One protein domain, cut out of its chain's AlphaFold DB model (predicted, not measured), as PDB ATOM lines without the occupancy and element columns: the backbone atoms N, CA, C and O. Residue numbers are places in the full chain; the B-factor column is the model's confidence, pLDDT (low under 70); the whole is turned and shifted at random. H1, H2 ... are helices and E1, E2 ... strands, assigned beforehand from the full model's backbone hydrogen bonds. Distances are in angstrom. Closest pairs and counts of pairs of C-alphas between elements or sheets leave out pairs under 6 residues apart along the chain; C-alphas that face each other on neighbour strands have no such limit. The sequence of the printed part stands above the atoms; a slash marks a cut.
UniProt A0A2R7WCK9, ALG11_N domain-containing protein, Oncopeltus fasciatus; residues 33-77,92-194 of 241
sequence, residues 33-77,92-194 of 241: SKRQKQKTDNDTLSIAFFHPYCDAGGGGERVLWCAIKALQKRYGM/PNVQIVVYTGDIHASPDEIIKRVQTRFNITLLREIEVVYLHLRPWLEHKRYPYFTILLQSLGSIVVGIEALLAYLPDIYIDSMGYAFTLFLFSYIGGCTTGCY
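AT A GLANCE: This is residues 33 to 77 and 92 to 194 of the 241 residues of the protein "ALG11_N domain-containing protein" of Oncopeltus fasciatus (UniProt A0A2R7WCK9). A twisted sheet of five parallel strands forms the core, with H2 over one face and H5 and H6 side by side over the other, making three layers, helices on both faces of a sheet. The short H4 packs on H5, H3 only grazes the sheet and touches H2, and H1 lies off the sheet, touching no other helix. The printed part has 148 residues and runs H1 E1 H2 E2 H3 E3 H4 H5 E4 H6 E5; its class is mixed, helices and strands, and the sheet's order is E3 E2 E1 E4 E5. It is compact, with a radius of gyration of the C-alphas of 15.3 A and spans of 50 by 42 by 24 A.

IN THESE COORDINATES: The sheet holds E3, residues 127 to 130; E2, residues 94 to 100, 19.3 A long; E1, residues 45 to 50, 16.5 A; E4, residues 169 to 172; and E5, residues 190 to 193, ending at C-alpha 193 (-12.972, 11.582, -26.549). H5, residues 146 to 164, is the longest helix at 26.5 A, and H2, residues 59 to 76, measures 25.1 A. H6 is residues 177 to 186, H3 residues 107 to 118 and H4 residues 134 to 137. H1, residues 33 to 41, begins at C-alpha 33 (-23.509, -8.972, -37.117).

HOW THE PARTS SIT: From edge to edge the strands' lines turn by 75 degrees. E2 and E1 are parallel at 19 degrees, with N 97 and O 47 2.9 A apart, within hydrogen-bond range; so are N 48 and O 169 of E1 and E4, 2.8 A, N 98 and O 127 of E2 and E3, 2.8 A, and N 170 and O 190 of E4 and E5, 2.8 A. H2 lies over E2 and E1 at a height over the sheet of 10.4 A. On the opposite face H5 lies over E2 at 10.3 A, and H6 over E4 and E5 at 8.9 A. H5 and H6 touch at a steep tilt of 38 degrees, the same way; their closest C-alphas, Gly 158 and Thr 179, are 5.3 A apart. H4 touches residues 150 to 157 of H5, the closest C-alphas being Trp 136 and Gly 153, 5.0 A. H2 and H3 only just touch, with 3 pairs of C-alphas within 8 A, the closest Arg 62 and Phe 118, 6.3 A. E2, H3, E3 and E4, H6, E5 are strand-helix-strand units, parallel neighbour strands with a helix between, and E3, H4 H5, E4 is a split one, with E2 and E1 between its strands; the crossovers are right-handed. Every O i to N i+4 pair is within hydrogen-bond range in H1, H2 and H3, against 13 of 15 in H5 and 5 of 6 in H6; H4 is too short for one.

THE WHOLE: The C-alphas farthest apart, Met 77 and Tyr 144, are 49.9 A apart. Residues 78 to 91 are not printed, and C-alphas 77 and 92 are 12.0 A apart across the cut. Of the links printed whole, none is long. The mean pLDDT of the printed part is 93.4; residues 76, 77 and 92 are under 70.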
ATOM      1  N   SER A  33     -23.801  -7.996 -36.058       95.06
ATOM      2  CA  SER A  33     -23.509  -8.972 -37.117       95.06
ATOM      3  C   SER A  33     -22.395  -8.476 -38.049       95.06
ATOM      4  O   SER A  33     -21.410  -9.183 -38.265       95.06
ATOM      5  N   LYS A  34     -22.478  -7.216 -38.507       94.81
ATOM      6  CA  LYS A  34     -21.435  -6.570 -39.329       94.81
ATOM      7  C   LYS A  34     -20.062  -6.630 -38.650       94.81
ATOM      8  O   LYS A  34     -19.080  -6.998 -39.287       94.81
ATOM      9  N   ARG A  35     -20.007  -6.347 -37.347       91.50
ATOM     10  CA  ARG A  35     -18.783  -6.378 -36.537       91.50
ATOM     11  C   ARG A  35     -18.201  -7.778 -36.373       91.50
ATOM     12  O   ARG A  35     -16.988  -7.943 -36.428       91.50
ATOM     13  N   GLN A  36     -19.050  -8.783 -36.156       91.25
ATOM     14  CA  GLN A  36     -18.603 -10.176 -36.070       91.25
ATOM     15  C   GLN A  36     -17.949 -10.616 -37.380       91.25
ATOM     16  O   GLN A  36     -16.860 -11.175 -37.336       91.25
ATOM     17  N   LYS A  37     -18.556 -10.269 -38.520       90.38
ATOM     18  CA  LYS A  37     -17.984 -10.532 -39.843       90.38
ATOM     19  C   LYS A  37     -16.667  -9.776 -40.084       90.38
ATOM     20  O   LYS A  37     -15.705 -10.354 -40.560       90.38
ATOM     21  N   GLN A  38     -16.571  -8.503 -39.695       88.81
ATOM     22  CA  GLN A  38     -15.307  -7.756 -39.815       88.81
ATOM     23  C   GLN A  38     -14.166  -8.394 -39.011       88.81
ATOM     24  O   GLN A  38     -13.048  -8.465 -39.506       88.81
ATOM     25  N   LYS A  39     -14.449  -8.889 -37.798       83.88
ATOM     26  CA  LYS A  39     -13.446  -9.557 -36.956       83.88
ATOM     27  C   LYS A  39     -12.998 -10.916 -37.489       83.88
ATOM     28  O   LYS A  39     -11.884 -11.323 -37.189       83.88
ATOM     29  N   THR A  40     -13.852 -11.639 -38.216       82.25
ATOM     30  CA  THR A  40     -13.437 -12.895 -38.863       82.25
ATOM     31  C   THR A  40     -12.568 -12.636 -40.086       82.25
ATOM     32  O   THR A  40     -11.677 -13.430 -40.371       82.25
ATOM     33  N   ASP A  41     -12.815 -11.524 -40.780       79.56
ATOM     34  CA  ASP A  41     -12.207 -11.233 -42.078       79.56
ATOM     35  C   ASP A  41     -10.908 -10.405 -41.960       79.56
ATOM     36  O   ASP A  41     -10.096 -10.412 -42.885       79.56
ATOM     37  N   ASN A  42     -10.689  -9.679 -40.853       76.06
ATOM     38  CA  ASN A  42      -9.563  -8.752 -40.699       76.06
ATOM     39  C   ASN A  42      -9.024  -8.693 -39.253       76.06
ATOM     40  O   ASN A  42      -9.766  -8.394 -38.321       76.06
ATOM     41  N   ASP A  43      -7.711  -8.895 -39.086       79.88
ATOM     42  CA  ASP A  43      -6.986  -8.755 -37.805       79.88
ATOM     43  C   ASP A  43      -6.395  -7.337 -37.599       79.88
ATOM     44  O   ASP A  43      -5.592  -7.076 -36.703       79.88
ATOM     45  N   THR A  44      -6.765  -6.385 -38.462       87.50
ATOM     46  CA  THR A  44      -6.354  -4.979 -38.354       87.50
ATOM     47  C   THR A  44      -7.261  -4.238 -37.378       87.50
ATOM     48  O   THR A  44      -8.472  -4.163 -37.573       87.50
ATOM     49  N   LEU A  45      -6.664  -3.619 -36.362       90.50
ATOM     50  CA  LEU A  45      -7.348  -2.725 -35.438       90.50
ATOM     51  C   LEU A  45      -7.665  -1.395 -36.131       90.50
ATOM     52  O   LEU A  45      -6.757  -0.682 -36.565       90.50
ATOM     53  N   SER A  46      -8.937  -1.020 -36.176       94.00
ATOM     54  CA  SER A  46      -9.370   0.243 -36.781       94.00
ATOM     55  C   SER A  46      -9.660   1.328 -35.737       94.00
ATOM     56  O   SER A  46     -10.461   1.146 -34.818       94.00
ATOM     57  N   ILE A  47      -9.016   2.487 -35.876       97.12
ATOM     58  CA  ILE A  47      -9.209   3.649 -34.997       97.12
ATOM     59  C   ILE A  47      -9.733   4.804 -35.840       97.12
ATOM     60  O   ILE A  47      -9.019   5.312 -36.703       97.12
ATOM     61  N   ALA A  48     -10.961   5.237 -35.574       98.31
ATOM     62  CA  ALA A  48     -11.579   6.335 -36.294       98.31
ATOM     63  C   ALA A  48     -11.725   7.585 -35.426       98.31
ATOM     64  O   ALA A  48     -12.277   7.539 -34.325       98.31
ATOM     65  N   PHE A  49     -11.268   8.714 -35.955       98.44
ATOM     66  CA  PHE A  49     -11.446  10.033 -35.366       98.44
ATOM     67  C   PHE A  49     -12.622  10.743 -36.023       98.44
ATOM     68  O   PHE A  49     -12.646  10.939 -37.237       98.44
ATOM     69  N   PHE A  50     -13.588  11.171 -35.222       98.31
ATOM     70  CA  PHE A  50     -14.662  12.041 -35.673       98.31
ATOM     71  C   PHE A  50     -14.233  13.493 -35.522       98.31
ATOM     72  O   PHE A  50     -14.155  14.021 -34.406       98.31
ATOM     73  N   HIS A  51     -13.920  14.116 -36.656       97.31
ATOM     74  CA  HIS A  51     -13.492  15.505 -36.722       97.31
ATOM     75  C   HIS A  51     -14.028  16.171 -38.003       97.31
ATOM     76  O   HIS A  51     -13.293  16.333 -38.974       97.31
ATOM     77  N   PRO A  52     -15.311  16.584 -38.025       96.88
ATOM     78  CA  PRO A  52     -15.978  17.114 -39.224       96.88
ATOM     79  C   PRO A  52     -15.354  18.374 -39.862       96.88
ATOM     80  O   PRO A  52     -15.800  18.786 -40.931       96.88
ATOM     81  N   TYR A  53     -14.366  18.988 -39.207       95.25
ATOM     82  CA  TYR A  53     -13.688  20.226 -39.608       95.25
ATOM     83  C   TYR A  53     -12.161  20.057 -39.517       95.25
ATOM     84  O   TYR A  53     -11.489  20.832 -38.841       95.25
ATOM     85  N   CYS A  54     -11.615  18.980 -40.086       94.38
ATOM     86  CA  CYS A  54     -10.206  18.605 -39.902       94.38
ATOM     87  C   CYS A  54      -9.211  19.474 -40.686       94.38
ATOM     88  O   CYS A  54      -8.001  19.289 -40.518       94.38
ATOM     89  N   ASP A  55      -9.721  20.395 -41.510       93.44
ATOM     90  CA  ASP A  55      -8.945  21.236 -42.422       93.44
ATOM     91  C   ASP A  55      -9.161  22.764 -42.244       93.44
ATOM     92  O   ASP A  55      -8.753  23.591 -43.072       93.44
ATOM     93  N   ALA A  56      -9.777  23.196 -41.140       89.00
ATOM     94  CA  ALA A  56     -10.018  24.616 -40.856       89.00
ATOM     95  C   ALA A  56      -8.776  25.387 -40.334       89.00
ATOM     96  O   ALA A  56      -8.759  26.619 -40.365       89.00
ATOM     97  N   GLY A  57      -7.702  24.702 -39.932       86.06
ATOM     98  CA  GLY A  57      -6.441  25.265 -39.438       86.06
ATOM     99  C   GLY A  57      -6.419  25.648 -37.951       86.06
ATOM    100  O   GLY A  57      -5.523  26.382 -37.529       86.06
ATOM    101  N   GLY A  58      -7.379  25.188 -37.150       88.00
ATOM    102  CA  GLY A  58      -7.514  25.524 -35.731       88.00
ATOM    103  C   GLY A  58      -6.642  24.702 -34.770       88.00
ATOM    104  O   GLY A  58      -6.059  23.672 -35.104       88.00
ATOM    105  N   GLY A  59      -6.587  25.133 -33.504       87.62
ATOM    106  CA  GLY A  59      -5.824  24.435 -32.456       87.62
ATOM    107  C   GLY A  59      -6.334  23.021 -32.141       87.62
ATOM    108  O   GLY A  59      -5.530  22.142 -31.842       87.62
ATOM    109  N   GLY A  60      -7.647  22.781 -32.248       88.25
ATOM    110  CA  GLY A  60      -8.240  21.449 -32.057       88.25
ATOM    111  C   GLY A  60      -7.755  20.435 -33.096       88.25
ATOM    112  O   GLY A  60      -7.410  19.307 -32.749       88.25
ATOM    113  N   GLU A  61      -7.618  20.866 -34.349       92.81
ATOM    114  CA  GLU A  61      -7.079  20.043 -35.435       92.81
ATOM    115  C   GLU A  61      -5.613  19.696 -35.190       92.81
ATOM    116  O   GLU A  61      -5.209  18.550 -35.359       92.81
ATOM    117  N   ARG A  62      -4.802  20.644 -34.703       94.00
ATOM    118  CA  ARG A  62      -3.412  20.341 -34.328       94.00
ATOM    119  C   ARG A  62      -3.340  19.183 -33.329       94.00
ATOM    120  O   ARG A  62      -2.457  18.336 -33.450       94.00
ATOM    121  N   VAL A  63      -4.259  19.126 -32.361       94.56
ATOM    122  CA  VAL A  63      -4.315  18.016 -31.398       94.56
ATOM    123  C   VAL A  63      -4.715  16.707 -32.078       94.56
ATOM    124  O   VAL A  63      -4.039  15.703 -31.848       94.56
ATOM    125  N   LEU A  64      -5.733  16.717 -32.949       95.69
ATOM    126  CA  LEU A  64      -6.107  15.561 -33.776       95.69
ATOM    127  C   LEU A  64      -4.883  14.992 -34.511       95.69
ATOM    128  O   LEU A  64      -4.554  13.814 -34.370       95.69
ATOM    129  N   TRP A  65      -4.179  15.836 -35.262       96.38
ATOM    130  CA  TRP A  65      -3.068  15.409 -36.109       96.38
ATOM    131  C   TRP A  65      -1.847  14.959 -35.293       96.38
ATOM    132  O   TRP A  65      -1.184  13.981 -35.650       96.38
ATOM    133  N   CYS A  66      -1.585  15.594 -34.145       96.12
ATOM    134  CA  CYS A  66      -0.594  15.116 -33.178       96.12
ATOM    135  C   CYS A  66      -0.959  13.735 -32.614       96.12
ATOM    136  O   CYS A  66      -0.079  12.879 -32.501       96.12
ATOM    137  N   ALA A  67      -2.231  13.503 -32.277       95.44
ATOM    138  CA  ALA A  67      -2.702  12.219 -31.762       95.44
ATOM    139  C   ALA A  67      -2.558  11.110 -32.815       95.44
ATOM    140  O   ALA A  67      -2.019  10.046 -32.508       95.44
ATOM    141  N   ILE A  68      -2.937  11.380 -34.068       95.25
ATOM    142  CA  ILE A  68      -2.744  10.452 -35.193       95.25
ATOM    143  C   ILE A  68      -1.258  10.123 -35.373       95.25
ATOM    144  O   ILE A  68      -0.891   8.948 -35.400       95.25
ATOM    145  N   LYS A  69      -0.377  11.131 -35.414       94.81
ATOM    146  CA  LYS A  69       1.077  10.912 -35.516       94.81
ATOM    147  C   LYS A  69       1.621  10.094 -34.343       94.81
ATOM    148  O   LYS A  69       2.468   9.222 -34.539       94.81
ATOM    149  N   ALA A  70       1.146  10.350 -33.124       93.00
ATOM    150  CA  ALA A  70       1.549   9.598 -31.940       93.00
ATOM    151  C   ALA A  70       1.105   8.129 -32.019       93.00
ATOM    152  O   ALA A  70       1.908   7.243 -31.720       93.00
ATOM    153  N   LEU A  71      -0.120   7.856 -32.483       91.44
ATOM    154  CA  LEU A  71      -0.603   6.496 -32.737       91.44
ATOM    155  C   LEU A  71       0.235   5.805 -33.815       91.44
ATOM    156  O   LEU A  71       0.709   4.692 -33.597       91.44
ATOM    157  N   GLN A  72       0.505   6.481 -34.933       90.44
ATOM    158  CA  GLN A  72       1.370   5.940 -35.980       90.44
ATOM    159  C   GLN A  72       2.777   5.639 -35.459       90.44
ATOM    160  O   GLN A  72       3.331   4.601 -35.789       90.44
ATOM    161  N   LYS A  73       3.355   6.479 -34.593       88.56
ATOM    162  CA  LYS A  73       4.657   6.194 -33.968       88.56
ATOM    163  C   LYS A  73       4.582   5.002 -33.008       88.56
ATOM    164  O   LYS A  73       5.480   4.164 -32.994       88.56
ATOM    165  N   ARG A  74       3.512   4.922 -32.210       85.19
ATOM    166  CA  ARG A  74       3.295   3.867 -31.208       85.19
ATOM    167  C   ARG A  74       3.145   2.488 -31.843       85.19
ATOM    168  O   ARG A  74       3.696   1.529 -31.304       85.19
ATOM    169  N   TYR A  75       2.401   2.412 -32.945       80.25
ATOM    170  CA  TYR A  75       2.070   1.170 -33.646       80.25
ATOM    171  C   TYR A  75       2.944   0.918 -34.891       80.25
ATOM    172  O   TYR A  75       2.938  -0.185 -35.427       80.25
ATOM    173  N   GLY A  76       3.725   1.908 -35.340       65.62
ATOM    174  CA  GLY A  76       4.462   1.899 -36.610       65.62
ATOM    175  C   GLY A  76       5.992   1.854 -36.526       65.62
ATOM    176  O   GLY A  76       6.632   1.996 -37.563       65.62
ATOM    177  N   MET A  77       6.619   1.602 -35.366       53.34
ATOM    178  CA  MET A  77       8.052   1.242 -35.336       53.34
ATOM    179  C   MET A  77       8.274  -0.222 -35.759       53.34
ATOM    180  O   MET A  77       8.585  -1.098 -34.954       53.34
ATOM    181  N   PRO A  92      -0.986  -5.255 -33.215       66.88
ATOM    182  CA  PRO A  92      -1.828  -5.481 -34.381       66.88
ATOM    183  C   PRO A  92      -1.536  -4.425 -35.449       66.88
ATOM    184  O   PRO A  92      -1.078  -3.319 -35.141       66.88
ATOM    185  N   ASN A  93      -1.817  -4.758 -36.708       82.56
ATOM    186  CA  ASN A  93      -1.858  -3.748 -37.758       82.56
ATOM    187  C   ASN A  93      -2.916  -2.700 -37.379       82.56
ATOM    188  O   ASN A  93      -3.982  -3.072 -36.893       82.56
ATOM    189  N   VAL A  94      -2.631  -1.409 -37.569       88.25
ATOM    190  CA  VAL A  94      -3.566  -0.332 -37.214       88.25
ATOM    191  C   VAL A  94      -3.943   0.466 -38.451       88.25
ATOM    192  O   VAL A  94      -3.073   1.049 -39.100       88.25
ATOM    193  N   GLN A  95      -5.242   0.526 -38.731       92.56
ATOM    194  CA  GLN A  95      -5.842   1.421 -39.716       92.56
ATOM    195  C   GLN A  95      -6.376   2.654 -38.990       92.56
ATOM    196  O   GLN A  95      -7.108   2.537 -38.006       92.56
ATOM    197  N   ILE A  96      -6.002   3.840 -39.467       95.88
ATOM    198  CA  ILE A  96      -6.499   5.105 -38.925       95.88
ATOM    199  C   ILE A  96      -7.457   5.716 -39.937       95.88
ATOM    200  O   ILE A  96      -7.094   5.902 -41.098       95.88
ATOM    201  N   VAL A  97      -8.655   6.047 -39.464       98.06
ATOM    202  CA  VAL A  97      -9.721   6.663 -40.251       98.06
ATOM    203  C   VAL A  97     -10.040   8.041 -39.681       98.06
ATOM    204  O   VAL A  97     -10.056   8.232 -38.464       98.06
ATOM    205  N   VAL A  98     -10.311   9.018 -40.539       98.44
ATOM    206  CA  VAL A  98     -10.779  10.349 -40.140       98.44
ATOM    207  C   VAL A  98     -12.114  10.621 -40.816       98.44
ATOM    208  O   VAL A  98     -12.188  10.711 -42.040       98.44
ATOM    209  N   TYR A  99     -13.172  10.779 -40.020       98.69
ATOM    210  CA  TYR A  99     -14.444  11.292 -40.512       98.69
ATOM    211  C   TYR A  99     -14.381  12.814 -40.587       98.69
ATOM    212  O   TYR A  99     -14.212  13.471 -39.555       98.69
ATOM    213  N   THR A 100     -14.569  13.371 -41.779       98.25
ATOM    214  CA  THR A 100     -14.541  14.818 -42.015       98.25
ATOM    215  C   THR A 100     -15.674  15.259 -42.926       98.25
ATOM    216  O   THR A 100     -16.060  14.521 -43.821       98.25
ATOM    217  N   GLY A 101     -16.209  16.465 -42.742       97.56
ATOM    218  CA  GLY A 101     -17.119  17.073 -43.715       97.56
ATOM    219  C   GLY A 101     -16.433  18.070 -44.650       97.56
ATOM    220  O   GLY A 101     -17.122  18.822 -45.339       97.56
ATOM    221  N   ASP A 102     -15.100  18.097 -44.685       96.38
ATOM    222  CA  ASP A 102     -14.300  18.900 -45.619       96.38
ATOM    223  C   ASP A 102     -14.264  18.267 -47.022       96.38
ATOM    224  O   ASP A 102     -13.212  18.015 -47.595       96.38
ATOM    225  N   ILE A 103     -15.450  18.028 -47.596       96.00
ATOM    226  CA  ILE A 103     -15.676  17.291 -48.856       96.00
ATOM    227  C   ILE A 103     -15.037  17.920 -50.106       96.00
ATOM    228  O   ILE A 103     -15.056  17.327 -51.179       96.00
ATOM    229  N   HIS A 104     -14.529  19.145 -49.988       95.06
ATOM    230  CA  HIS A 104     -13.914  19.896 -51.080       95.06
ATOM    231  C   HIS A 104     -12.383  19.859 -51.046       95.06
ATOM    232  O   HIS A 104     -11.762  20.467 -51.913       95.06
ATOM    233  N   ALA A 105     -11.782  19.199 -50.053       94.50
ATOM    234  CA  ALA A 105     -10.342  19.001 -49.966       94.50
ATOM    235  C   ALA A 105     -10.030  17.515 -50.155       94.50
ATOM    236  O   ALA A 105     -10.679  16.671 -49.538       94.50
ATOM    237  N   SER A 106      -9.052  17.186 -50.999       95.25
ATOM    238  CA  SER A 106      -8.599  15.797 -51.138       95.25
ATOM    239  C   SER A 106      -7.793  15.350 -49.904       95.25
ATOM    240  O   SER A 106      -7.263  16.198 -49.178       95.25
ATOM    241  N   PRO A 107      -7.623  14.033 -49.657       94.38
ATOM    242  CA  PRO A 107      -6.800  13.558 -48.543       94.38
ATOM    243  C   PRO A 107      -5.368  14.113 -48.595       94.38
ATOM    244  O   PRO A 107      -4.850  14.570 -47.579       94.38
ATOM    245  N   ASP A 108      -4.764  14.168 -49.783       94.69
ATOM    246  CA  ASP A 108      -3.416  14.712 -49.982       94.69
ATOM    247  C   ASP A 108      -3.343  16.210 -49.679       94.69
ATOM    248  O   ASP A 108      -2.373  16.689 -49.087       94.69
ATOM    249  N   GLU A 109      -4.376  16.969 -50.055       96.06
ATOM    250  CA  GLU A 109      -4.459  18.395 -49.741       96.06
ATOM    251  C   GLU A 109      -4.567  18.634 -48.238       96.06
ATOM    252  O   GLU A 109      -3.856  19.497 -47.713       96.06
ATOM    253  N   ILE A 110      -5.405  17.855 -47.546       95.75
ATOM    254  CA  ILE A 110      -5.548  17.903 -46.087       95.75
ATOM    255  C   ILE A 110      -4.191  17.607 -45.440       95.75
ATOM    256  O   ILE A 110      -3.684  18.416 -44.663       95.75
ATOM    257  N   ILE A 111      -3.531  16.510 -45.819       94.94
ATOM    258  CA  ILE A 111      -2.219  16.123 -45.277       94.94
ATOM    259  C   ILE A 111      -1.149  17.192 -45.550       94.94
ATOM    260  O   ILE A 111      -0.373  17.551 -44.657       94.94
ATOM    261  N   LYS A 112      -1.133  17.774 -46.751       95.19
ATOM    262  CA  LYS A 112      -0.227  18.879 -47.096       95.19
ATOM    263  C   LYS A 112      -0.492  20.122 -46.241       95.19
ATOM    264  O   LYS A 112       0.453  20.793 -45.809       95.19
ATOM    265  N   ARG A 113      -1.756  20.443 -45.953       95.31
ATOM    266  CA  ARG A 113      -2.134  21.557 -45.064       95.31
ATOM    267  C   ARG A 113      -1.725  21.283 -43.621       95.31
ATOM    268  O   ARG A 113      -1.219  22.188 -42.962       95.31
ATOM    269  N   VAL A 114      -1.826  20.041 -43.157       95.06
ATOM    270  CA  VAL A 114      -1.338  19.622 -41.834       95.06
ATOM    271  C   VAL A 114       0.169  19.838 -41.703       95.06
ATOM    272  O   VAL A 114       0.631  20.420 -40.716       95.06
ATOM    273  N   GLN A 115       0.939  19.448 -42.719       94.56
ATOM    274  CA  GLN A 115       2.380  19.684 -42.730       94.56
ATOM    275  C   GLN A 115       2.706  21.182 -42.746       94.56
ATOM    276  O   GLN A 115       3.500  21.643 -41.930       94.56
ATOM    277  N   THR A 116       2.085  21.956 -43.634       95.81
ATOM    278  CA  THR A 116       2.401  23.387 -43.791       95.81
ATOM    279  C   THR A 116       1.932  24.247 -42.613       95.81
ATOM    280  O   THR A 116       2.652  25.157 -42.214       95.81
ATOM    281  N   ARG A 117       0.765  23.961 -42.017       94.94
ATOM    282  CA  ARG A 117       0.201  24.746 -40.900       94.94
ATOM    283  C   ARG A 117       0.722  24.323 -39.532       94.94
ATOM    284  O   ARG A 117       0.906  25.171 -38.663       94.94
ATOM    285  N   PHE A 118       0.934  23.025 -39.315       95.19
ATOM    286  CA  PHE A 118       1.262  22.494 -37.988       95.19
ATOM    287  C   PHE A 118       2.666  21.899 -37.886       95.19
ATOM    288  O   PHE A 118       3.075  21.533 -36.783       95.19
ATOM    289  N   ASN A 119       3.406  21.807 -38.996       95.50
ATOM    290  CA  ASN A 119       4.694  21.113 -39.071       95.50
ATOM    291  C   ASN A 119       4.596  19.648 -38.597       95.50
ATOM    292  O   ASN A 119       5.449  19.125 -37.874       95.50
ATOM    293  N   ILE A 120       3.496  18.983 -38.967       95.69
ATOM    294  CA  ILE A 120       3.220  17.586 -38.628       95.69
ATOM    295  C   ILE A 120       3.285  16.751 -39.906       95.69
ATOM    296  O   ILE A 120       2.402  16.818 -40.750       95.69
ATOM    297  N   THR A 121       4.318  15.923 -40.021       94.50
ATOM    298  CA  THR A 121       4.404  14.869 -41.042       94.50
ATOM    299  C   THR A 121       3.864  13.559 -40.478       94.50
ATOM    300  O   THR A 121       4.352  13.097 -39.437       94.50
ATOM    301  N   LEU A 122       2.859  12.987 -41.145       92.00
ATOM    302  CA  LEU A 122       2.358  11.645 -40.848       92.00
ATOM    303  C   LEU A 122       3.322  10.586 -41.397       92.00
ATOM    304  O   LEU A 122       4.008  10.808 -42.389       92.00
ATOM    305  N   LEU A 123       3.399   9.446 -40.716       89.12
ATOM    306  CA  LEU A 123       4.311   8.346 -41.046       89.12
ATOM    307  C   LEU A 123       3.697   7.343 -42.029       89.12
ATOM    308  O   LEU A 123       4.412   6.543 -42.622       89.12
ATOM    309  N   ARG A 124       2.368   7.343 -42.139       86.56
ATOM    310  CA  ARG A 124       1.584   6.480 -43.024       86.56
ATOM    311  C   ARG A 124       0.374   7.242 -43.540       86.56
ATOM    312  O   ARG A 124      -0.062   8.213 -42.914       86.56
ATOM    313  N   GLU A 125      -0.176   6.750 -44.636       88.88
ATOM    314  CA  GLU A 125      -1.474   7.182 -45.135       88.88
ATOM    315  C   GLU A 125      -2.573   6.905 -44.104       88.88
ATOM    316  O   GLU A 125      -2.461   6.029 -43.237       88.88
ATOM    317  N   ILE A 126      -3.629   7.703 -44.191       93.56
ATOM    318  CA  ILE A 126      -4.848   7.552 -43.407       93.56
ATOM    319  C   ILE A 126      -6.025   7.433 -44.364       93.56
ATOM    320  O   ILE A 126      -5.982   7.944 -45.483       93.56
ATOM    321  N   GLU A 127      -7.095   6.801 -43.908       95.94
ATOM    322  CA  GLU A 127      -8.347   6.779 -44.651       95.94
ATOM    323  C   GLU A 127      -9.199   7.988 -44.264       95.94
ATOM    324  O   GLU A 127      -9.360   8.303 -43.082       95.94
ATOM    325  N   VAL A 128      -9.761   8.668 -45.259       97.69
ATOM    326  CA  VAL A 128     -10.663   9.801 -45.051       97.69
ATOM    327  C   VAL A 128     -12.070   9.388 -45.457       97.69
ATOM    328  O   VAL A 128     -12.300   8.976 -46.592       97.69
ATOM    329  N   VAL A 129     -13.019   9.529 -44.531       98.44
ATOM    330  CA  VAL A 129     -14.444   9.279 -44.768       98.44
ATOM    331  C   VAL A 129     -15.182  10.612 -44.771       98.44
ATOM    332  O   VAL A 129     -15.223  11.318 -43.760       98.44
ATOM    333  N   TYR A 130     -15.786  10.948 -45.908       98.44
ATOM    334  CA  TYR A 130     -16.473  12.221 -46.108       98.44
ATOM    335  C   TYR A 130     -17.920  12.201 -45.596       98.44
ATOM    336  O   TYR A 130     -18.723  11.350 -45.975       98.44
ATOM    337  N   LEU A 131     -18.252  13.184 -44.757       98.50
ATOM    338  CA  LEU A 131     -19.551  13.404 -44.128       98.50
ATOM    339  C   LEU A 131     -20.296  14.534 -44.846       98.50
ATOM    340  O   LEU A 131     -19.992  15.720 -44.679       98.50
ATOM    341  N   HIS A 132     -21.309  14.177 -45.621       98.19
ATOM    342  CA  HIS A 132     -22.130  15.105 -46.395       98.19
ATOM    343  C   HIS A 132     -23.194  15.773 -45.522       98.19
ATOM    344  O   HIS A 132     -23.672  16.865 -45.842       98.19
ATOM    345  N   LEU A 133     -23.540  15.163 -44.385       98.19
ATOM    346  CA  LEU A 133     -24.504  15.707 -43.437       98.19
ATOM    347  C   LEU A 133     -23.865  16.654 -42.412       98.19
ATOM    348  O   LEU A 133     -24.587  17.154 -41.549       98.19
ATOM    349  N   ARG A 134     -22.576  17.026 -42.548       97.31
ATOM    350  CA  ARG A 134     -21.933  18.075 -41.723       97.31
ATOM    351  C   ARG A 134     -22.798  19.325 -41.509       97.31
ATOM    352  O   ARG A 134     -22.782  19.832 -40.390       97.31
ATOM    353  N   PRO A 135     -23.590  19.828 -42.482       96.94
ATOM    354  CA  PRO A 135     -24.442  20.986 -42.241       96.94
ATOM    355  C   PRO A 135     -25.384  20.866 -41.029       96.94
ATOM    356  O   PRO A 135     -25.744  21.895 -40.469       96.94
ATOM    357  N   TRP A 136     -25.760  19.659 -40.588       97.62
ATOM    358  CA  TRP A 136     -26.536  19.420 -39.358       97.62
ATOM    359  C   TRP A 136     -25.779  19.756 -38.065       97.62
ATOM    360  O   TRP A 136     -26.374  19.819 -36.995       97.62
ATOM    361  N   LEU A 137     -24.477  20.007 -38.142       96.38
ATOM    362  CA  LEU A 137     -23.665  20.470 -37.019       96.38
ATOM    363  C   LEU A 137     -23.617  22.002 -36.936       96.38
ATOM    364  O   LEU A 137     -23.203  22.556 -35.918       96.38
ATOM    365  N   GLU A 138     -24.070  22.710 -37.972       94.44
ATOM    366  CA  GLU A 138     -23.939  24.161 -38.070       94.44
ATOM    367  C   GLU A 138     -24.946  24.896 -37.184       94.44
ATOM    368  O   GLU A 138     -26.162  24.804 -37.365       94.44
ATOM    369  N   HIS A 139     -24.440  25.728 -36.271       89.19
ATOM    370  CA  HIS A 139     -25.267  26.501 -35.334       89.19
ATOM    371  C   HIS A 139     -26.297  27.393 -36.042       89.19
ATOM    372  O   HIS A 139     -27.382  27.633 -35.510       89.19
ATOM    373  N   LYS A 140     -25.985  27.860 -37.260       90.81
ATOM    374  CA  LYS A 140     -26.863  28.708 -38.080       90.81
ATOM    375  C   LYS A 140     -28.202  28.037 -38.404       90.81
ATOM    376  O   LYS A 140     -29.183  28.747 -38.609       90.81
ATOM    377  N   ARG A 141     -28.272  26.699 -38.402       92.50
ATOM    378  CA  ARG A 141     -29.522  25.946 -38.614       92.50
ATOM    379  C   ARG A 141     -30.478  26.003 -37.427       92.50
ATOM    380  O   ARG A 141     -31.660  25.716 -37.586       92.50
ATOM    381  N   TYR A 142     -29.984  26.379 -36.251       92.31
ATOM    382  CA  TYR A 142     -30.719  26.269 -34.998       92.31
ATOM    383  C   TYR A 142     -30.841  27.637 -34.324       92.31
ATOM    384  O   TYR A 142     -30.089  27.953 -33.396       92.31
ATOM    385  N   PRO A 143     -31.791  28.482 -34.770       86.94
ATOM    386  CA  PRO A 143     -31.969  29.823 -34.219       86.94
ATOM    387  C   PRO A 143     -32.437  29.827 -32.754       86.94
ATOM    388  O   PRO A 143     -32.254  30.832 -32.065       86.94
ATOM    389  N   TYR A 144     -33.016  28.720 -32.284       86.50
ATOM    390  CA  TYR A 144     -33.478  28.496 -30.915       86.50
ATOM    391  C   TYR A 144     -32.965  27.143 -30.422       86.50
ATOM    392  O   TYR A 144     -32.729  26.254 -31.234       86.50
ATOM    393  N   PHE A 145     -32.779  26.995 -29.104       87.38
ATOM    394  CA  PHE A 145     -32.282  25.758 -28.477       87.38
ATOM    395  C   PHE A 145     -31.049  25.162 -29.175       87.38
ATOM    396  O   PHE A 145     -30.915  23.949 -29.296       87.38
ATOM    397  N   THR A 146     -30.140  26.033 -29.628       90.50
ATOM    398  CA  THR A 146     -29.016  25.683 -30.507       90.50
ATOM    399  C   THR A 146     -28.231  24.476 -30.005       90.50
ATOM    400  O   THR A 146     -28.020  23.546 -30.762       90.50
ATOM    401  N   ILE A 147     -27.871  24.456 -28.718       90.38
ATOM    402  CA  ILE A 147     -27.070  23.376 -28.123       90.38
ATOM    403  C   ILE A 147     -27.793  22.022 -28.187       90.38
ATOM    404  O   ILE A 147     -27.219  21.043 -28.656       90.38
ATOM    405  N   LEU A 148     -29.064  21.967 -27.779       91.69
ATOM    406  CA  LEU A 148     -29.879  20.757 -27.834       91.69
ATOM    407  C   LEU A 148     -30.054  20.277 -29.275       91.69
ATOM    408  O   LEU A 148     -29.817  19.109 -29.570       91.69
ATOM    409  N   LEU A 149     -30.439  21.176 -30.183       94.50
ATOM    410  CA  LEU A 149     -30.708  20.798 -31.567       94.50
ATOM    411  C   LEU A 149     -29.432  20.439 -32.341       94.50
ATOM    412  O   LEU A 149     -29.488  19.538 -33.168       94.50
ATOM    413  N   GLN A 150     -28.281  21.051 -32.038       94.94
ATOM    414  CA  GLN A 150     -26.981  20.602 -32.553       94.94
ATOM    415  C   GLN A 150     -26.588  19.241 -31.984       94.94
ATOM    416  O   GLN A 150     -26.068  18.407 -32.720       94.94
ATOM    417  N   SER A 151     -26.853  18.985 -30.700       94.00
ATOM    418  CA  SER A 151     -26.580  17.676 -30.090       94.00
ATOM    419  C   SER A 151     -27.414  16.582 -30.761       94.00
ATOM    420  O   SER A 151     -26.884  15.528 -31.105       94.00
ATOM    421  N   LEU A 152     -28.686  16.855 -31.067       95.31
ATOM    422  CA  LEU A 152     -29.529  15.959 -31.866       95.31
ATOM    423  C   LEU A 152     -29.060  15.864 -33.326       95.31
ATOM    424  O   LEU A 152     -28.995  14.766 -33.875       95.31
ATOM    425  N   GLY A 153     -28.673  16.981 -33.946       97.31
ATOM    426  CA  GLY A 153     -28.083  17.005 -35.288       97.31
ATOM    427  C   GLY A 153     -26.813  16.162 -35.385       97.31
ATOM    428  O   GLY A 153     -26.593  15.488 -36.389       97.31
ATOM    429  N   SER A 154     -26.027  16.090 -34.308       97.62
ATOM    430  CA  SER A 154     -24.841  15.237 -34.260       97.62
ATOM    431  C   SER A 154     -25.158  13.744 -34.344       97.62
ATOM    432  O   SER A 154     -24.356  13.002 -34.902       97.62
ATOM    433  N   ILE A 155     -26.342  13.297 -33.900       97.81
ATOM    434  CA  ILE A 155     -26.784  11.908 -34.098       97.81
ATOM    435  C   ILE A 155     -26.958  11.622 -35.591       97.81
ATOM    436  O   ILE A 155     -26.537  10.570 -36.055       97.81
ATOM    437  N   VAL A 156     -27.532  12.557 -36.354       98.12
ATOM    438  CA  VAL A 156     -27.747  12.392 -37.802       98.12
ATOM    439  C   VAL A 156     -26.413  12.193 -38.525       98.12
ATOM    440  O   VAL A 156     -26.255  11.242 -39.287       98.12
ATOM    441  N   VAL A 157     -25.425  13.040 -38.227       98.62
ATOM    442  CA  VAL A 157     -24.078  12.924 -38.810       98.62
ATOM    443  C   VAL A 157     -23.330  11.702 -38.272       98.62
ATOM    444  O   VAL A 157     -22.604  11.035 -39.002       98.62
ATOM    445  N   GLY A 158     -23.537  11.353 -37.003       98.50
ATOM    446  CA  GLY A 158     -23.001  10.134 -36.412       98.50
ATOM    447  C   GLY A 158     -23.541   8.870 -37.085       98.50
ATOM    448  O   GLY A 158     -22.785   7.920 -37.269       98.50
ATOM    449  N   ILE A 159     -24.818   8.851 -37.483       98.50
ATOM    450  CA  ILE A 159     -25.426   7.732 -38.218       98.50
ATOM    451  C   ILE A 159     -24.794   7.616 -39.604       98.50
ATOM    452  O   ILE A 159     -24.437   6.509 -40.002       98.50
ATOM    453  N   GLU A 160     -24.606   8.735 -40.310       98.69
ATOM    454  CA  GLU A 160     -23.867   8.759 -41.579       98.69
ATOM    455  C   GLU A 160     -22.465   8.153 -41.410       98.69
ATOM    456  O   GLU A 160     -22.108   7.222 -42.132       98.69
ATOM    457  N   ALA A 161     -21.712   8.611 -40.407       98.62
ATOM    458  CA  ALA A 161     -20.371   8.111 -40.117       98.62
ATOM    459  C   ALA A 161     -20.360   6.605 -39.797       98.62
ATOM    460  O   ALA A 161     -19.541   5.865 -40.341       98.62
ATOM    461  N   LEU A 162     -21.282   6.144 -38.945       98.19
ATOM    462  CA  LEU A 162     -21.380   4.750 -38.507       98.19
ATOM    463  C   LEU A 162     -21.763   3.802 -39.656       98.19
ATOM    464  O   LEU A 162     -21.288   2.665 -39.724       98.19
ATOM    465  N   LEU A 163     -22.638   4.258 -40.556       98.00
ATOM    466  CA  LEU A 163     -23.021   3.503 -41.747       98.00
ATOM    467  C   LEU A 163     -21.863   3.419 -42.746       98.00
ATOM    468  O   LEU A 163     -21.608   2.328 -43.266       98.00
ATOM    469  N   ALA A 164     -21.159   4.535 -42.961       98.00
ATOM    470  CA  ALA A 164     -20.023   4.624 -43.873       98.00
ATOM    471  C   ALA A 164     -18.857   3.732 -43.424       98.00
ATOM    472  O   ALA A 164     -18.344   2.944 -44.216       98.00
ATOM    473  N   TYR A 165     -18.480   3.791 -42.145       97.62
ATOM    474  CA  TYR A 165     -17.405   2.968 -41.594       97.62
ATOM    475  C   TYR A 165     -17.699   2.585 -40.141       97.62
ATOM    476  O   TYR A 165     -18.050   3.440 -39.332       97.62
ATOM    477  N   LEU A 166     -17.543   1.302 -39.796       97.44
ATOM    478  CA  LEU A 166     -17.726   0.784 -38.434       97.44
ATOM    479  C   LEU A 166     -16.349   0.456 -37.829       97.44
ATOM    480  O   LEU A 166     -15.796  -0.582 -38.195       97.44
ATOM    481  N   PRO A 167     -15.800   1.304 -36.938       97.06
ATOM    482  CA  PRO A 167     -14.459   1.128 -36.391       97.06
ATOM    483  C   PRO A 167     -14.432   0.234 -35.144       97.06
ATOM    484  O   PRO A 167     -15.465  -0.078 -34.535       97.06
ATOM    485  N   ASP A 168     -13.227  -0.117 -34.698       95.69
ATOM    486  CA  ASP A 168     -12.996  -0.708 -33.382       95.69
ATOM    487  C   ASP A 168     -13.009   0.304 -32.264       95.69
ATOM    488  O   ASP A 168     -13.689   0.111 -31.247       95.69
ATOM    489  N   ILE A 169     -12.278   1.385 -32.486       97.19
ATOM    490  CA  ILE A 169     -12.167   2.490 -31.557       97.19
ATOM    491  C   ILE A 169     -12.696   3.735 -32.256       97.19
ATOM    492  O   ILE A 169     -12.197   4.124 -33.308       97.19
ATOM    493  N   TYR A 170     -13.702   4.362 -31.661       98.62
ATOM    494  CA  TYR A 170     -14.253   5.633 -32.108       98.62
ATOM    495  C   TYR A 170     -13.823   6.742 -31.151       98.62
ATOM    496  O   TYR A 170     -14.021   6.634 -29.939       98.62
ATOM    497  N   ILE A 171     -13.247   7.813 -31.687       98.38
ATOM    498  CA  ILE A 171     -12.756   8.947 -30.906       98.38
ATOM    499  C   ILE A 171     -13.477  10.216 -31.351       98.38
ATOM    500  O   ILE A 171     -13.287  10.672 -32.477       98.38
ATOM    501  N   ASP A 172     -14.259  10.823 -30.460       97.44
ATOM    502  CA  ASP A 172     -14.782  12.175 -30.671       97.44
ATOM    503  C   ASP A 172     -13.725  13.213 -30.282       97.44
ATOM    504  O   ASP A 172     -13.220  13.227 -29.159       97.44
ATOM    505  N   SER A 173     -13.384  14.091 -31.216       94.88
ATOM    506  CA  SER A 173     -12.378  15.140 -31.006       94.88
ATOM    507  C   SER A 173     -12.943  16.555 -31.132       94.88
ATOM    508  O   SER A 173     -12.182  17.523 -31.100       94.88
ATOM    509  N   MET A 174     -14.267  16.674 -31.266       92.62
ATOM    510  CA  MET A 174     -14.975  17.947 -31.430       92.62
ATOM    511  C   MET A 174     -16.018  18.212 -30.337       92.62
ATOM    512  O   MET A 174     -16.481  19.345 -30.216       92.62
ATOM    513  N   GLY A 175     -16.356  17.218 -29.510       92.75
ATOM    514  CA  GLY A 175     -17.269  17.384 -28.374       92.75
ATOM    515  C   GLY A 175     -18.742  17.147 -28.720       92.75
ATOM    516  O   GLY A 175     -19.631  17.727 -28.092       92.75
ATOM    517  N   TYR A 176     -19.012  16.293 -29.705       94.31
ATOM    518  CA  TYR A 176     -20.347  15.817 -30.053       94.31
ATOM    519  C   TYR A 176     -20.713  14.562 -29.250       94.31
ATOM    520  O   TYR A 176     -20.886  13.483 -29.804       94.31
ATOM    521  N   ALA A 177     -20.890  14.699 -27.934       92.88
ATOM    522  CA  ALA A 177     -21.039  13.566 -27.009       92.88
ATOM    523  C   ALA A 177     -22.106  12.516 -27.401       92.88
ATOM    524  O   ALA A 177     -21.967  11.336 -27.087       92.88
ATOM    525  N   PHE A 178     -23.166  12.907 -28.115       94.88
ATOM    526  CA  PHE A 178     -24.227  11.982 -28.528       94.88
ATOM    527  C   PHE A 178     -23.748  10.960 -29.570       94.88
ATOM    528  O   PHE A 178     -24.293   9.854 -29.644       94.88
ATOM    529  N   THR A 179     -22.694  11.269 -30.330       97.38
ATOM    530  CA  THR A 179     -22.069  10.295 -31.230       97.38
ATOM    531  C   THR A 179     -21.348   9.196 -30.450       97.38
ATOM    532  O   THR A 179     -21.375   8.045 -30.874       97.38
ATOM    533  N   LEU A 180     -20.788   9.491 -29.268       96.88
ATOM    534  CA  LEU A 180     -20.182   8.474 -28.397       96.88
ATOM    535  C   LEU A 180     -21.222   7.440 -27.968       96.88
ATOM    536  O   LEU A 180     -20.961   6.237 -28.018       96.88
ATOM    537  N   PHE A 181     -22.417   7.888 -27.578       95.56
ATOM    538  CA  PHE A 181     -23.509   6.977 -27.242       95.56
ATOM    539  C   PHE A 181     -23.929   6.146 -28.458       95.56
ATOM    540  O   PHE A 181     -24.054   4.928 -28.359       95.56
ATOM    541  N   LEU A 182     -24.079   6.776 -29.625       97.62
ATOM    542  CA  LEU A 182     -24.423   6.079 -30.861       97.62
ATOM    543  C   LEU A 182     -23.399   4.980 -31.209       97.62
ATOM    544  O   LEU A 182     -23.778   3.825 -31.407       97.62
ATOM    545  N   PHE A 183     -22.107   5.305 -31.245       98.38
ATOM    546  CA  PHE A 183     -21.055   4.352 -31.615       98.38
ATOM    547  C   PHE A 183     -20.862   3.249 -30.566       98.38
ATOM    548  O   PHE A 183     -20.666   2.091 -30.933       98.38
ATOM    549  N   SER A 184     -20.970   3.560 -29.273       97.56
ATOM    550  CA  SER A 184     -20.860   2.544 -28.215       97.56
ATOM    551  C   SER A 184     -22.083   1.628 -28.160       97.56
ATOM    552  O   SER A 184     -21.949   0.405 -28.181       97.56
ATOM    553  N   TYR A 185     -23.290   2.194 -28.129       97.12
ATOM    554  CA  TYR A 185     -24.513   1.434 -27.889       97.12
ATOM    555  C   TYR A 185     -25.052   0.741 -29.147       97.12
ATOM    556  O   TYR A 185     -25.479  -0.420 -29.077       97.12
ATOM    557  N   ILE A 186     -25.033   1.437 -30.291       97.38
ATOM    558  CA  ILE A 186     -25.496   0.903 -31.578       97.38
ATOM    559  C   ILE A 186     -24.358   0.204 -32.321       97.38
ATOM    560  O   ILE A 186     -24.530  -0.940 -32.740       97.38
ATOM    561  N   GLY A 187     -23.203   0.863 -32.450       96.25
ATOM    562  CA  GLY A 187     -22.040   0.328 -33.169       96.25
ATOM    563  C   GLY A 187     -21.266  -0.764 -32.418       96.25
ATOM    564  O   GLY A 187     -20.606  -1.594 -33.041       96.25
ATOM    565  N   GLY A 188     -21.348  -0.802 -31.084       96.44
ATOM    566  CA  GLY A 188     -20.534  -1.710 -30.271       96.44
ATOM    567  C   GLY A 188     -19.036  -1.379 -30.301       96.44
ATOM    568  O   GLY A 188     -18.208  -2.275 -30.099       96.44
ATOM    569  N   CYS A 189     -18.690  -0.126 -30.605       97.31
ATOM    570  CA  CYS A 189     -17.321   0.380 -30.629       97.31
ATOM    571  C   CYS A 189     -16.826   0.682 -29.209       97.31
ATOM    572  O   CYS A 189     -17.602   1.105 -28.348       97.31
ATOM    573  N   THR A 190     -15.519   0.555 -28.987       97.69
ATOM    574  CA  THR A 190     -14.878   1.212 -27.843       97.69
ATOM    575  C   THR A 190     -14.838   2.706 -28.137       97.69
ATOM    576  O   THR A 190     -14.358   3.104 -29.196       97.69
ATOM    577  N   THR A 191     -15.349   3.542 -27.239       98.06
ATOM    578  CA  THR A 191     -15.415   4.987 -27.466       98.06
ATOM    579  C   THR A 191     -14.480   5.749 -26.536       98.06
ATOM    580  O   THR A 191     -14.255   5.363 -25.390       98.06
ATOM    581  N   GLY A 192     -13.918   6.840 -27.042       96.75
ATOM    582  CA  GLY A 192     -13.128   7.796 -26.275       96.75
ATOM    583  C   GLY A 192     -13.357   9.205 -26.800       96.75
ATOM    584  O   GLY A 192     -13.937   9.392 -27.868       96.75
ATOM    585  N   CYS A 193     -12.912  10.213 -26.060       94.88
ATOM    586  CA  CYS A 193     -12.972  11.582 -26.549       94.88
ATOM    587  C   CYS A 193     -11.799  12.428 -26.065       94.88
ATOM    588  O   CYS A 193     -11.186  12.150 -25.034       94.88
ATOM    589  N   TYR A 194     -11.514  13.479 -26.827       90.56
ATOM    590  CA  TYR A 194     -10.694  14.601 -26.400       90.56
ATOM    591  C   TYR A 194     -11.519  15.873 -26.575       90.56
ATOM    592  O   TYR A 194     -11.863  16.249 -27.694       90.56
TER     593      TYR A 194